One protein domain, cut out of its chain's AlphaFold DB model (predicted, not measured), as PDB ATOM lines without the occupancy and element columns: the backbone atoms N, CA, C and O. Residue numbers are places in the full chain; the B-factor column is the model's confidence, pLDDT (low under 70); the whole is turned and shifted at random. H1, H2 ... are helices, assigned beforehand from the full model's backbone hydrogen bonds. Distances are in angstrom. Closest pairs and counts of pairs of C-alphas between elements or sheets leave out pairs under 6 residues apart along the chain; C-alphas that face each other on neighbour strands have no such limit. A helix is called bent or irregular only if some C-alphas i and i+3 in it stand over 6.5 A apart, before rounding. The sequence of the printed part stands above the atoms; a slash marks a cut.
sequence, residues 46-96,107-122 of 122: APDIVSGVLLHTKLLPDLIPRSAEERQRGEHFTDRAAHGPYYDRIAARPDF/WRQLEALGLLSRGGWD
ATOM      1  N   ALA A  46     -21.768  -5.416 -19.874       68.06
ATOM      2  CA  ALA A  46     -20.983  -4.366 -19.235       68.06
ATOM      3  C   ALA A  46     -21.912  -3.174 -18.911       68.06
ATOM      4  O   ALA A  46     -22.501  -2.602 -19.837       68.06
ATOM      5  N   PRO A  47     -22.123  -2.815 -17.630       66.94
ATOM      6  CA  PRO A  47     -23.101  -1.793 -17.231       66.94
ATOM      7  C   PRO A  47     -22.754  -0.380 -17.729       66.94
ATOM      8  O   PRO A  47     -23.622   0.481 -17.823       66.94
ATOM      9  N   ASP A  48     -21.502  -0.139 -18.096       77.56
ATOM     10  CA  ASP A  48     -20.991   1.112 -18.649       77.56
ATOM     11  C   ASP A  48     -21.182   1.234 -20.173       77.56
ATOM     12  O   ASP A  48     -21.156   2.343 -20.708       77.56
ATOM     13  N   ILE A  49     -21.464   0.132 -20.877       79.19
ATOM     14  CA  ILE A  49     -21.686   0.121 -22.328       79.19
ATOM     15  C   ILE A  49     -23.185   0.145 -22.637       79.19
ATOM     16  O   ILE A  49     -23.950  -0.696 -22.167       79.19
ATOM     17  N   VAL A  50     -23.606   1.081 -23.494       83.25
ATOM     18  CA  VAL A  50     -24.975   1.115 -24.031       83.25
ATOM     19  C   VAL A  50     -25.247  -0.166 -24.814       83.25
ATOM     20  O   VAL A  50     -24.535  -0.482 -25.770       83.25
ATOM     21  N   SER A  51     -26.324  -0.864 -24.468       81.75
ATOM     22  CA  SER A  51     -26.780  -2.040 -25.200       81.75
ATOM     23  C   SER A  51     -28.231  -1.951 -25.651       81.75
ATOM     24  O   SER A  51     -29.010  -1.114 -25.205       81.75
ATOM     25  N   GLY A  52     -28.586  -2.828 -26.590       81.50
ATOM     26  CA  GLY A  52     -29.951  -3.048 -27.047       81.50
ATOM     27  C   GLY A  52     -30.285  -4.535 -27.034       81.50
ATOM     28  O   GLY A  52     -29.395  -5.381 -27.097       81.50
ATOM     29  N   VAL A  53     -31.578  -4.855 -26.986       84.50
ATOM     30  CA  VAL A  53     -32.072  -6.236 -27.042       84.50
ATOM     31  C   VAL A  53     -32.928  -6.422 -28.288       84.50
ATOM     32  O   VAL A  53     -33.767  -5.585 -28.614       84.50
ATOM     33  N   LEU A  54     -32.734  -7.552 -28.968       82.38
ATOM     34  CA  LEU A  54     -33.568  -7.983 -30.085       82.38
ATOM     35  C   LEU A  54     -34.326  -9.249 -29.701       82.38
ATOM     36  O   LEU A  54     -33.728 -10.265 -29.341       82.38
ATOM     37  N   LEU A  55     -35.651  -9.199 -29.813       79.94
ATOM     38  CA  LEU A  55     -36.501 -10.361 -29.592       79.94
ATOM     39  C   LEU A  55     -36.357 -11.327 -30.770       79.94
ATOM     40  O   LEU A  55     -36.905 -11.116 -31.849       79.94
ATOM     41  N   HIS A  56     -35.606 -12.403 -30.557       76.94
ATOM     42  CA  HIS A  56     -35.430 -13.446 -31.556       76.94
ATOM     43  C   HIS A  56     -36.550 -14.491 -31.437       76.94
ATOM     44  O   HIS A  56     -36.521 -15.378 -30.584       76.94
ATOM     45  N   THR A  57     -37.522 -14.440 -32.343       70.25
ATOM     46  CA  THR A  57     -38.721 -15.293 -32.348       70.25
ATOM     47  C   THR A  57     -38.451 -16.706 -32.888       70.25
ATOM     48  O   THR A  57     -39.008 -17.140 -33.891       70.25
ATOM     49  N   LYS A  58     -37.569 -17.468 -32.226       71.44
ATOM     50  CA  LYS A  58     -37.266 -18.855 -32.643       71.44
ATOM     51  C   LYS A  58     -38.354 -19.852 -32.228       71.44
ATOM     52  O   LYS A  58     -38.510 -20.873 -32.882       71.44
ATOM     53  N   LEU A  59     -39.076 -19.555 -31.146       76.50
ATOM     54  CA  LEU A  59     -40.092 -20.418 -30.534       76.50
ATOM     55  C   LEU A  59     -41.493 -19.847 -30.790       76.50
ATOM     56  O   LEU A  59     -42.201 -19.447 -29.870       76.50
ATOM     57  N   LEU A  60     -41.849 -19.728 -32.065       82.12
ATOM     58  CA  LEU A  60     -43.174 -19.277 -32.485       82.12
ATOM     59  C   LEU A  60     -44.201 -20.424 -32.409       82.12
ATOM     60  O   LEU A  60     -43.810 -21.584 -32.275       82.12
ATOM     61  N   PRO A  61     -45.514 -20.143 -32.495       81.25
ATOM     62  CA  PRO A  61     -46.544 -21.187 -32.480       81.25
ATOM     63  C   PRO A  61     -46.366 -22.266 -33.564       81.25
ATOM     64  O   PRO A  61     -46.781 -23.408 -33.371       81.25
ATOM     65  N   ASP A  62     -45.709 -21.929 -34.678       84.50
ATOM     66  CA  ASP A  62     -45.355 -22.841 -35.769       84.50
ATOM     67  C   ASP A  62     -44.066 -23.644 -35.508       84.50
ATOM     68  O   ASP A  62     -43.643 -24.413 -36.365       84.50
ATOM     69  N   LEU A  63     -43.442 -23.526 -34.329       84.88
ATOM     70  CA  LEU A  63     -42.211 -24.243 -33.987       84.88
ATOM     71  C   LEU A  63     -42.340 -25.753 -34.206       84.88
ATOM     72  O   LEU A  63     -41.412 -26.374 -34.719       84.88
ATOM     73  N   ILE A  64     -43.469 -26.342 -33.808       84.75
ATOM     74  CA  ILE A  64     -43.713 -27.785 -33.927       84.75
ATOM     75  C   ILE A  64     -43.797 -28.221 -35.396       84.75
ATOM     76  O   ILE A  64     -42.979 -29.056 -35.787       84.75
ATOM     77  N   PRO A  65     -44.703 -27.664 -36.231       85.62
ATOM     78  CA  PRO A  65     -44.745 -28.028 -37.645       85.62
ATOM     79  C   PRO A  65     -43.429 -27.705 -38.366       85.62
ATOM     80  O   PRO A  65     -42.916 -28.555 -39.090       85.62
ATOM     81  N   ARG A  66     -42.798 -26.558 -38.074       84.56
ATOM     82  CA  ARG A  66     -41.487 -26.198 -38.635       84.56
ATOM     83  C   ARG A  66     -40.403 -27.209 -38.262       84.56
ATOM     84  O   ARG A  66     -39.579 -27.558 -39.093       84.56
ATOM     85  N   SER A  67     -40.390 -27.709 -37.029       83.44
ATOM     86  CA  SER A  67     -39.389 -28.688 -36.584       83.44
ATOM     87  C   SER A  67     -39.503 -30.022 -37.320       83.44
ATOM     88  O   SER A  67     -38.482 -30.641 -37.620       83.44
ATOM     89  N   ALA A  68     -40.725 -30.453 -37.644       82.50
ATOM     90  CA  ALA A  68     -40.950 -31.648 -38.451       82.50
ATOM     91  C   ALA A  68     -40.453 -31.460 -39.897       82.50
ATOM     92  O   ALA A  68     -39.775 -32.341 -40.426       82.50
ATOM     93  N   GLU A  69     -40.723 -30.301 -40.505       84.44
ATOM     94  CA  GLU A  69     -40.227 -29.955 -41.844       84.44
ATOM     95  C   GLU A  69     -38.696 -29.872 -41.890       84.44
ATOM     96  O   GLU A  69     -38.067 -30.461 -42.767       84.44
ATOM     97  N   GLU A  70     -38.071 -29.194 -40.928       82.56
ATOM     98  CA  GLU A  70     -36.614 -29.036 -40.867       82.56
ATOM     99  C   GLU A  70     -35.895 -30.376 -40.640       82.56
ATOM    100  O   GLU A  70     -34.824 -30.613 -41.206       82.56
ATOM    101  N   ARG A  71     -36.510 -31.302 -39.889       79.88
ATOM    102  CA  ARG A  71     -36.029 -32.687 -39.778       79.88
ATOM    103  C   ARG A  71     -36.035 -33.393 -41.135       79.88
ATOM    104  O   ARG A  71     -35.076 -34.098 -41.449       79.88
ATOM    105  N   GLN A  72     -37.103 -33.231 -41.918       82.31
ATOM    106  CA  GLN A  72     -37.208 -33.837 -43.249       82.31
ATOM    107  C   GLN A  72     -36.199 -33.223 -44.227       82.31
ATOM    108  O   GLN A  72     -35.522 -33.967 -44.936       82.31
ATOM    109  N   ARG A  73     -36.052 -31.890 -44.220       83.19
ATOM    110  CA  ARG A  73     -35.097 -31.156 -45.067       83.19
ATOM    111  C   ARG A  73     -33.659 -31.587 -44.807       83.19
ATOM    112  O   ARG A  73     -32.938 -31.901 -45.742       83.19
ATOM    113  N   GLY A  74     -33.245 -31.660 -43.540       74.94
ATOM    114  CA  GLY A  74     -31.897 -32.108 -43.183       74.94
ATOM    115  C   GLY A  74     -30.764 -31.167 -43.614       74.94
ATOM    116  O   GLY A  74     -29.616 -31.601 -43.673       74.94
ATOM    117  N   GLU A  75     -31.086 -29.906 -43.903       71.81
ATOM    118  CA  GLU A  75     -30.159 -28.852 -44.333       71.81
ATOM    119  C   GLU A  75     -29.493 -28.178 -43.118       71.81
ATOM    120  O   GLU A  75     -29.688 -26.993 -42.833       71.81
ATOM    121  N   HIS A  76     -28.736 -28.951 -42.336       67.62
ATOM    122  CA  HIS A  76     -28.053 -28.448 -41.140       67.62
ATOM    123  C   HIS A  76     -26.606 -28.062 -41.445       67.62
ATOM    124  O   HIS A  76     -25.814 -28.874 -41.909       67.62
ATOM    125  N   PHE A  77     -26.238 -26.822 -41.101       56.44
ATOM    126  CA  PHE A  77     -24.882 -26.267 -41.267       56.44
ATOM    127  C   PHE A  77     -23.794 -27.028 -40.477       56.44
ATOM    128  O   PHE A  77     -22.603 -26.866 -40.719       56.44
ATOM    129  N   THR A  78     -24.193 -27.859 -39.512       57.66
ATOM    130  CA  THR A  78     -23.323 -28.740 -38.720       57.66
ATOM    131  C   THR A  78     -23.945 -30.131 -38.661       57.66
ATOM    132  O   THR A  78     -25.166 -30.233 -38.699       57.66
ATOM    133  N   ASP A  79     -23.100 -31.165 -38.587       59.91
ATOM    134  CA  ASP A  79     -23.417 -32.604 -38.552       59.91
ATOM    135  C   ASP A  79     -24.914 -32.956 -38.419       59.91
ATOM    136  O   ASP A  79     -25.486 -32.966 -37.325       59.91
ATOM    137  N   ARG A  80     -25.540 -33.273 -39.560       58.00
ATOM    138  CA  ARG A  80     -26.959 -33.640 -39.695       58.00
ATOM    139  C   ARG A  80     -27.394 -34.722 -38.696       58.00
ATOM    140  O   ARG A  80     -28.527 -34.683 -38.216       58.00
ATOM    141  N   ALA A  81     -26.510 -35.664 -38.351       60.97
ATOM    142  CA  ALA A  81     -26.826 -36.755 -37.428       60.97
ATOM    143  C   ALA A  81     -27.010 -36.270 -35.978       60.97
ATOM    144  O   ALA A  81     -27.823 -36.824 -35.235       60.97
ATOM    145  N   ALA A  82     -26.324 -35.195 -35.581       65.50
ATOM    146  CA  ALA A  82     -26.413 -34.634 -34.235       65.50
ATOM    147  C   ALA A  82     -27.715 -33.844 -33.985       65.50
ATOM    148  O   ALA A  82     -28.109 -33.655 -32.830       65.50
ATOM    149  N   HIS A  83     -28.402 -33.398 -35.045       68.81
ATOM    150  CA  HIS A  83     -29.585 -32.531 -34.943       68.81
ATOM    151  C   HIS A  83     -30.922 -33.281 -34.925       68.81
ATOM    152  O   HIS A  83     -31.903 -32.747 -34.411       68.81
ATOM    153  N   GLY A  84     -30.985 -34.530 -35.398       75.19
ATOM    154  CA  GLY A  84     -32.215 -35.341 -35.365       75.19
ATOM    155  C   GLY A  84     -32.860 -35.420 -33.967       75.19
ATOM    156  O   GLY A  84     -34.003 -34.986 -33.805       75.19
ATOM    157  N   PRO A  85     -32.115 -35.838 -32.922       81.00
ATOM    158  CA  PRO A  85     -32.627 -35.883 -31.549       81.00
ATOM    159  C   PRO A  85     -33.016 -34.516 -30.963       81.00
ATOM    160  O   PRO A  85     -33.713 -34.444 -29.950       81.00
ATOM    161  N   TYR A  86     -32.523 -33.409 -31.526       79.38
ATOM    162  CA  TYR A  86     -32.932 -32.062 -31.123       79.38
ATOM    163  C   TYR A  86     -34.337 -31.736 -31.640       79.38
ATOM    164  O   TYR A  86     -35.194 -31.350 -30.843       79.38
ATOM    165  N   TYR A  87     -34.606 -31.967 -32.928       81.25
ATOM    166  CA  TYR A  87     -35.939 -31.744 -33.496       81.25
ATOM    167  C   TYR A  87     -36.987 -32.699 -32.924       81.25
ATOM    168  O   TYR A  87     -38.114 -32.269 -32.697       81.25
ATOM    169  N   ASP A  88     -36.613 -33.940 -32.596       83.12
ATOM    170  CA  ASP A  88     -37.506 -34.896 -31.924       83.12
ATOM    171  C   ASP A  88     -37.983 -34.385 -30.568       83.12
ATOM    172  O   ASP A  88     -39.174 -34.422 -30.256       83.12
ATOM    173  N   ARG A  89     -37.060 -33.827 -29.777       83.44
ATOM    174  CA  ARG A  89     -37.392 -33.240 -28.478       83.44
ATOM    175  C   ARG A  89     -38.282 -32.017 -28.608       83.44
ATOM    176  O   ARG A  89     -39.160 -31.852 -27.775       83.44
ATOM    177  N   ILE A  90     -38.088 -31.183 -29.630       84.62
ATOM    178  CA  ILE A  90     -38.970 -30.035 -29.874       84.62
ATOM    179  C   ILE A  90     -40.351 -30.500 -30.333       84.62
ATOM    180  O   ILE A  90     -41.352 -30.005 -29.822       84.62
ATOM    181  N   ALA A  91     -40.420 -31.466 -31.252       83.88
ATOM    182  CA  ALA A  91     -41.675 -32.017 -31.756       83.88
ATOM    183  C   ALA A  91     -42.531 -32.644 -30.641       83.88
ATOM    184  O   ALA A  91     -43.757 -32.584 -30.708       83.88
ATOM    185  N   ALA A  92     -41.896 -33.152 -29.577       86.69
ATOM    186  CA  ALA A  92     -42.560 -33.640 -28.368       86.69
ATOM    187  C   ALA A  92     -43.203 -32.537 -27.494       86.69
ATOM    188  O   ALA A  92     -43.772 -32.849 -26.452       86.69
ATOM    189  N   ARG A  93     -43.158 -31.264 -27.919       82.94
ATOM    190  CA  ARG A  93     -43.775 -30.103 -27.247       82.94
ATOM    191  C   ARG A  93     -43.271 -29.919 -25.805       82.94
ATOM    192  O   ARG A  93     -44.074 -29.938 -24.872       82.94
ATOM    193  N   PRO A  94     -41.954 -29.744 -25.605       85.06
ATOM    194  CA  PRO A  94     -41.394 -29.595 -24.273       85.06
ATOM    195  C   PRO A  94     -41.853 -28.267 -23.660       85.06
ATOM    196  O   PRO A  94     -42.023 -27.271 -24.370       85.06
ATOM    197  N   ASP A  95     -42.021 -28.240 -22.337       86.06
ATOM    198  CA  ASP A  95     -42.169 -26.972 -21.626       86.06
ATOM    199  C   ASP A  95     -40.796 -26.294 -21.533       86.06
ATOM    200  O   ASP A  95     -39.834 -26.869 -21.022       86.06
ATOM    201  N   PHE A  96     -40.699 -25.077 -22.066       83.56
ATOM    202  CA  PHE A  96     -39.486 -24.259 -22.002       83.56
ATOM    203  C   PHE A  96     -39.426 -23.393 -20.737       83.56
ATOM    204  O   PHE A  96     -38.436 -22.690 -20.528       83.56
ATOM    205  N   TRP A 107     -38.878  -3.203 -21.826       92.50
ATOM    206  CA  TRP A 107     -37.428  -2.993 -21.769       92.50
ATOM    207  C   TRP A 107     -36.901  -2.646 -20.367       92.50
ATOM    208  O   TRP A 107     -35.786  -3.033 -20.035       92.50
ATOM    209  N   ARG A 108     -37.699  -1.982 -19.517       92.94
ATOM    210  CA  ARG A 108     -37.310  -1.678 -18.124       92.94
ATOM    211  C   ARG A 108     -37.092  -2.943 -17.298       92.94
ATOM    212  O   ARG A 108     -36.196  -2.992 -16.467       92.94
ATOM    213  N   GLN A 109     -37.893  -3.977 -17.555       94.69
ATOM    214  CA  GLN A 109     -37.697  -5.290 -16.949       94.69
ATOM    215  C   GLN A 109     -36.376  -5.907 -17.421       94.69
ATOM    216  O   GLN A 109     -35.643  -6.455 -16.610       94.69
ATOM    217  N   LEU A 110     -36.047  -5.791 -18.712       91.94
ATOM    218  CA  LEU A 110     -34.776  -6.291 -19.245       91.94
ATOM    219  C   LEU A 110     -33.576  -5.586 -18.605       91.94
ATOM    220  O   LEU A 110     -32.586  -6.246 -18.312       91.94
ATOM    221  N   GLU A 111     -33.678  -4.283 -18.342       89.81
ATOM    222  CA  GLU A 111     -32.657  -3.536 -17.599       89.81
ATOM    223  C   GLU A 111     -32.535  -4.024 -16.153       89.81
ATOM    224  O   GLU A 111     -31.440  -4.350 -15.705       89.81
ATOM    225  N   ALA A 112     -33.656  -4.160 -15.438       90.88
ATOM    226  CA  ALA A 112     -33.662  -4.666 -14.064       90.88
ATOM    227  C   ALA A 112     -33.116  -6.104 -13.950       90.88
ATOM    228  O   ALA A 112     -32.536  -6.468 -12.931       90.88
ATOM    229  N   LEU A 113     -33.278  -6.914 -15.001       90.44
ATOM    230  CA  LEU A 113     -32.712  -8.262 -15.114       90.44
ATOM    231  C   LEU A 113     -31.236  -8.273 -15.554       90.44
ATOM    232  O   LEU A 113     -30.659  -9.349 -15.696       90.44
ATOM    233  N   GLY A 114     -30.629  -7.110 -15.815       87.12
ATOM    234  CA  GLY A 114     -29.254  -6.986 -16.309       87.12
ATOM    235  C   GLY A 114     -29.067  -7.411 -17.769       87.12
ATOM    236  O   GLY A 114     -27.942  -7.550 -18.226       87.12
ATOM    237  N   LEU A 115     -30.144  -7.631 -18.524       86.31
ATOM    238  CA  LEU A 115     -30.101  -8.040 -19.937       86.31
ATOM    239  C   LEU A 115     -29.957  -6.856 -20.903       86.31
ATOM    240  O   LEU A 115     -29.668  -7.051 -22.084       86.31
ATOM    241  N   LEU A 116     -30.197  -5.644 -20.409       87.75
ATOM    242  CA  LEU A 116     -30.082  -4.376 -21.116       87.75
ATOM    243  C   LEU A 116     -29.313  -3.405 -20.219       87.75
ATOM    244  O   LEU A 116     -29.565  -3.334 -19.021       87.75
ATOM    245  N   SER A 117     -28.416  -2.629 -20.805       86.50
ATOM    246  CA  SER A 117     -27.672  -1.570 -20.142       86.50
ATOM    247  C   SER A 117     -27.957  -0.264 -20.858       86.50
ATOM    248  O   SER A 117     -27.837  -0.167 -22.084       86.50
ATOM    249  N   ARG A 118     -28.325   0.760 -20.088       86.88
ATOM    250  CA  ARG A 118     -28.386   2.116 -20.620       86.88
ATOM    251  C   ARG A 118     -26.998   2.723 -20.773       86.88
ATOM    252  O   ARG A 118     -26.918   3.685 -21.510       86.88
ATOM    253  N   GLY A 119     -25.934   2.160 -20.198       83.44
ATOM    254  CA  GLY A 119     -24.606   2.775 -20.114       83.44
ATOM    255  C   GLY A 119     -24.484   3.750 -18.936       83.44
ATOM    256  O   GLY A 119     -25.483   4.100 -18.305       83.44
ATOM    257  N   GLY A 120     -23.259   4.195 -18.649       76.62
ATOM    258  CA  GLY A 120     -22.964   5.137 -17.563       76.62
ATOM    259  C   GLY A 120     -23.226   6.592 -17.957       76.62
ATOM    260  O   GLY A 120     -22.281   7.323 -18.225       76.62
ATOM    261  N   TRP A 121     -24.495   7.000 -18.031       65.81
ATOM    262  CA  TRP A 121     -24.893   8.396 -18.296       65.81
ATOM    263  C   TRP A 121     -25.016   9.243 -17.018       65.81
ATOM    264  O   TRP A 121     -25.933  10.062 -16.925       65.81
ATOM    265  N   ASP A 122     -24.128   9.019 -16.048       56.03
ATOM    266  CA  ASP A 122     -23.968   9.907 -14.889       56.03
ATOM    267  C   ASP A 122     -23.061  11.101 -15.237       56.03
ATOM    268  O   ASP A 122     -22.075  10.907 -15.989       56.03
TER     269      ASP A 122
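Overview. This is residues 46 to 96 and 107 to 122 of the 122 residues of an uncharacterized protein of Rubellimicrobium thermophilum DSM 16684 (UniProt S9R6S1). A helical hairpin of H1 and H2 makes one end of this domain, and the short helix H3, with the residues 113 to 122 that follow it, makes a loose second part at the other end. The stretch of residues 46 to 62, with no named element, runs most of the way between the two and leads into H1. The printed part has 67 residues with three named helices, H1, H2 and H3 in this order along the chain, and no named strand; the class is all helix, though the helices hold 29 of the 67 residues, under half. The whole is extended, with a radius of gyration of the C-alphas of 17.9 A, and the C-alphas span 54 by 24 by 14 A along their three main axes.

Along the chain. The printed part begins at Ala 46, whose C-alpha is at (-20.983, -4.366, -19.235). Residues 46 to 62 hold no named element, and their C-alphas lie 5 to 26 A from the mean of all C-alphas. H1 is residues 63 to 73, from C-alpha 63 at (-42.211, -24.243, -33.987), and measures 14.9 A from first to last C-alpha. H2, the longest helix, is residues 80 to 91 and measures 16.8 A. H2 is irregular, but only just: C-alphas 82 and 85 are 6.9 A apart, against about 5 A in a regular helix, and its line is a rough one. H3 is residues 107 to 112 and ends with C-alpha 112 at (-33.662, -4.666, -14.064).

Arrangement. H1 and H2 form a helical hairpin, joined by a short link of 6 residues. They touch, with 13 pairs of C-alphas within 8 A, and the closest C-alphas are those of Ile 64 and Ala 91, 5.2 A apart. Their lines stand at a shallow tilt of 26 degrees, and they run opposite ways, with 9.7 A from centre to centre. H3 touches no helix: it is apart from H1 and apart from H2. Each O i to N i+4 pair is within hydrogen-bond range in H1 and H3, while in H2 5 of 8 are.

Size, cuts and confidence. The two C-alphas farthest apart are those of Gln 72, in H1, and Asp 122, the chain's last residue, at 53.8 A. The first and last printed C-alphas, of Ala 46 and Asp 122, are 15.2 A apart. Residues 97 to 106 are not printed; across this cut, in the link from H2 to H3, C-alphas 96 and 107 are 21.4 A apart. The mean pLDDT of the printed part is 79.5, and 12 residues are under 70: residues 46 to 47, residues 76 to 83, of which 80 to 83 belong to H2, and residues 121 to 122.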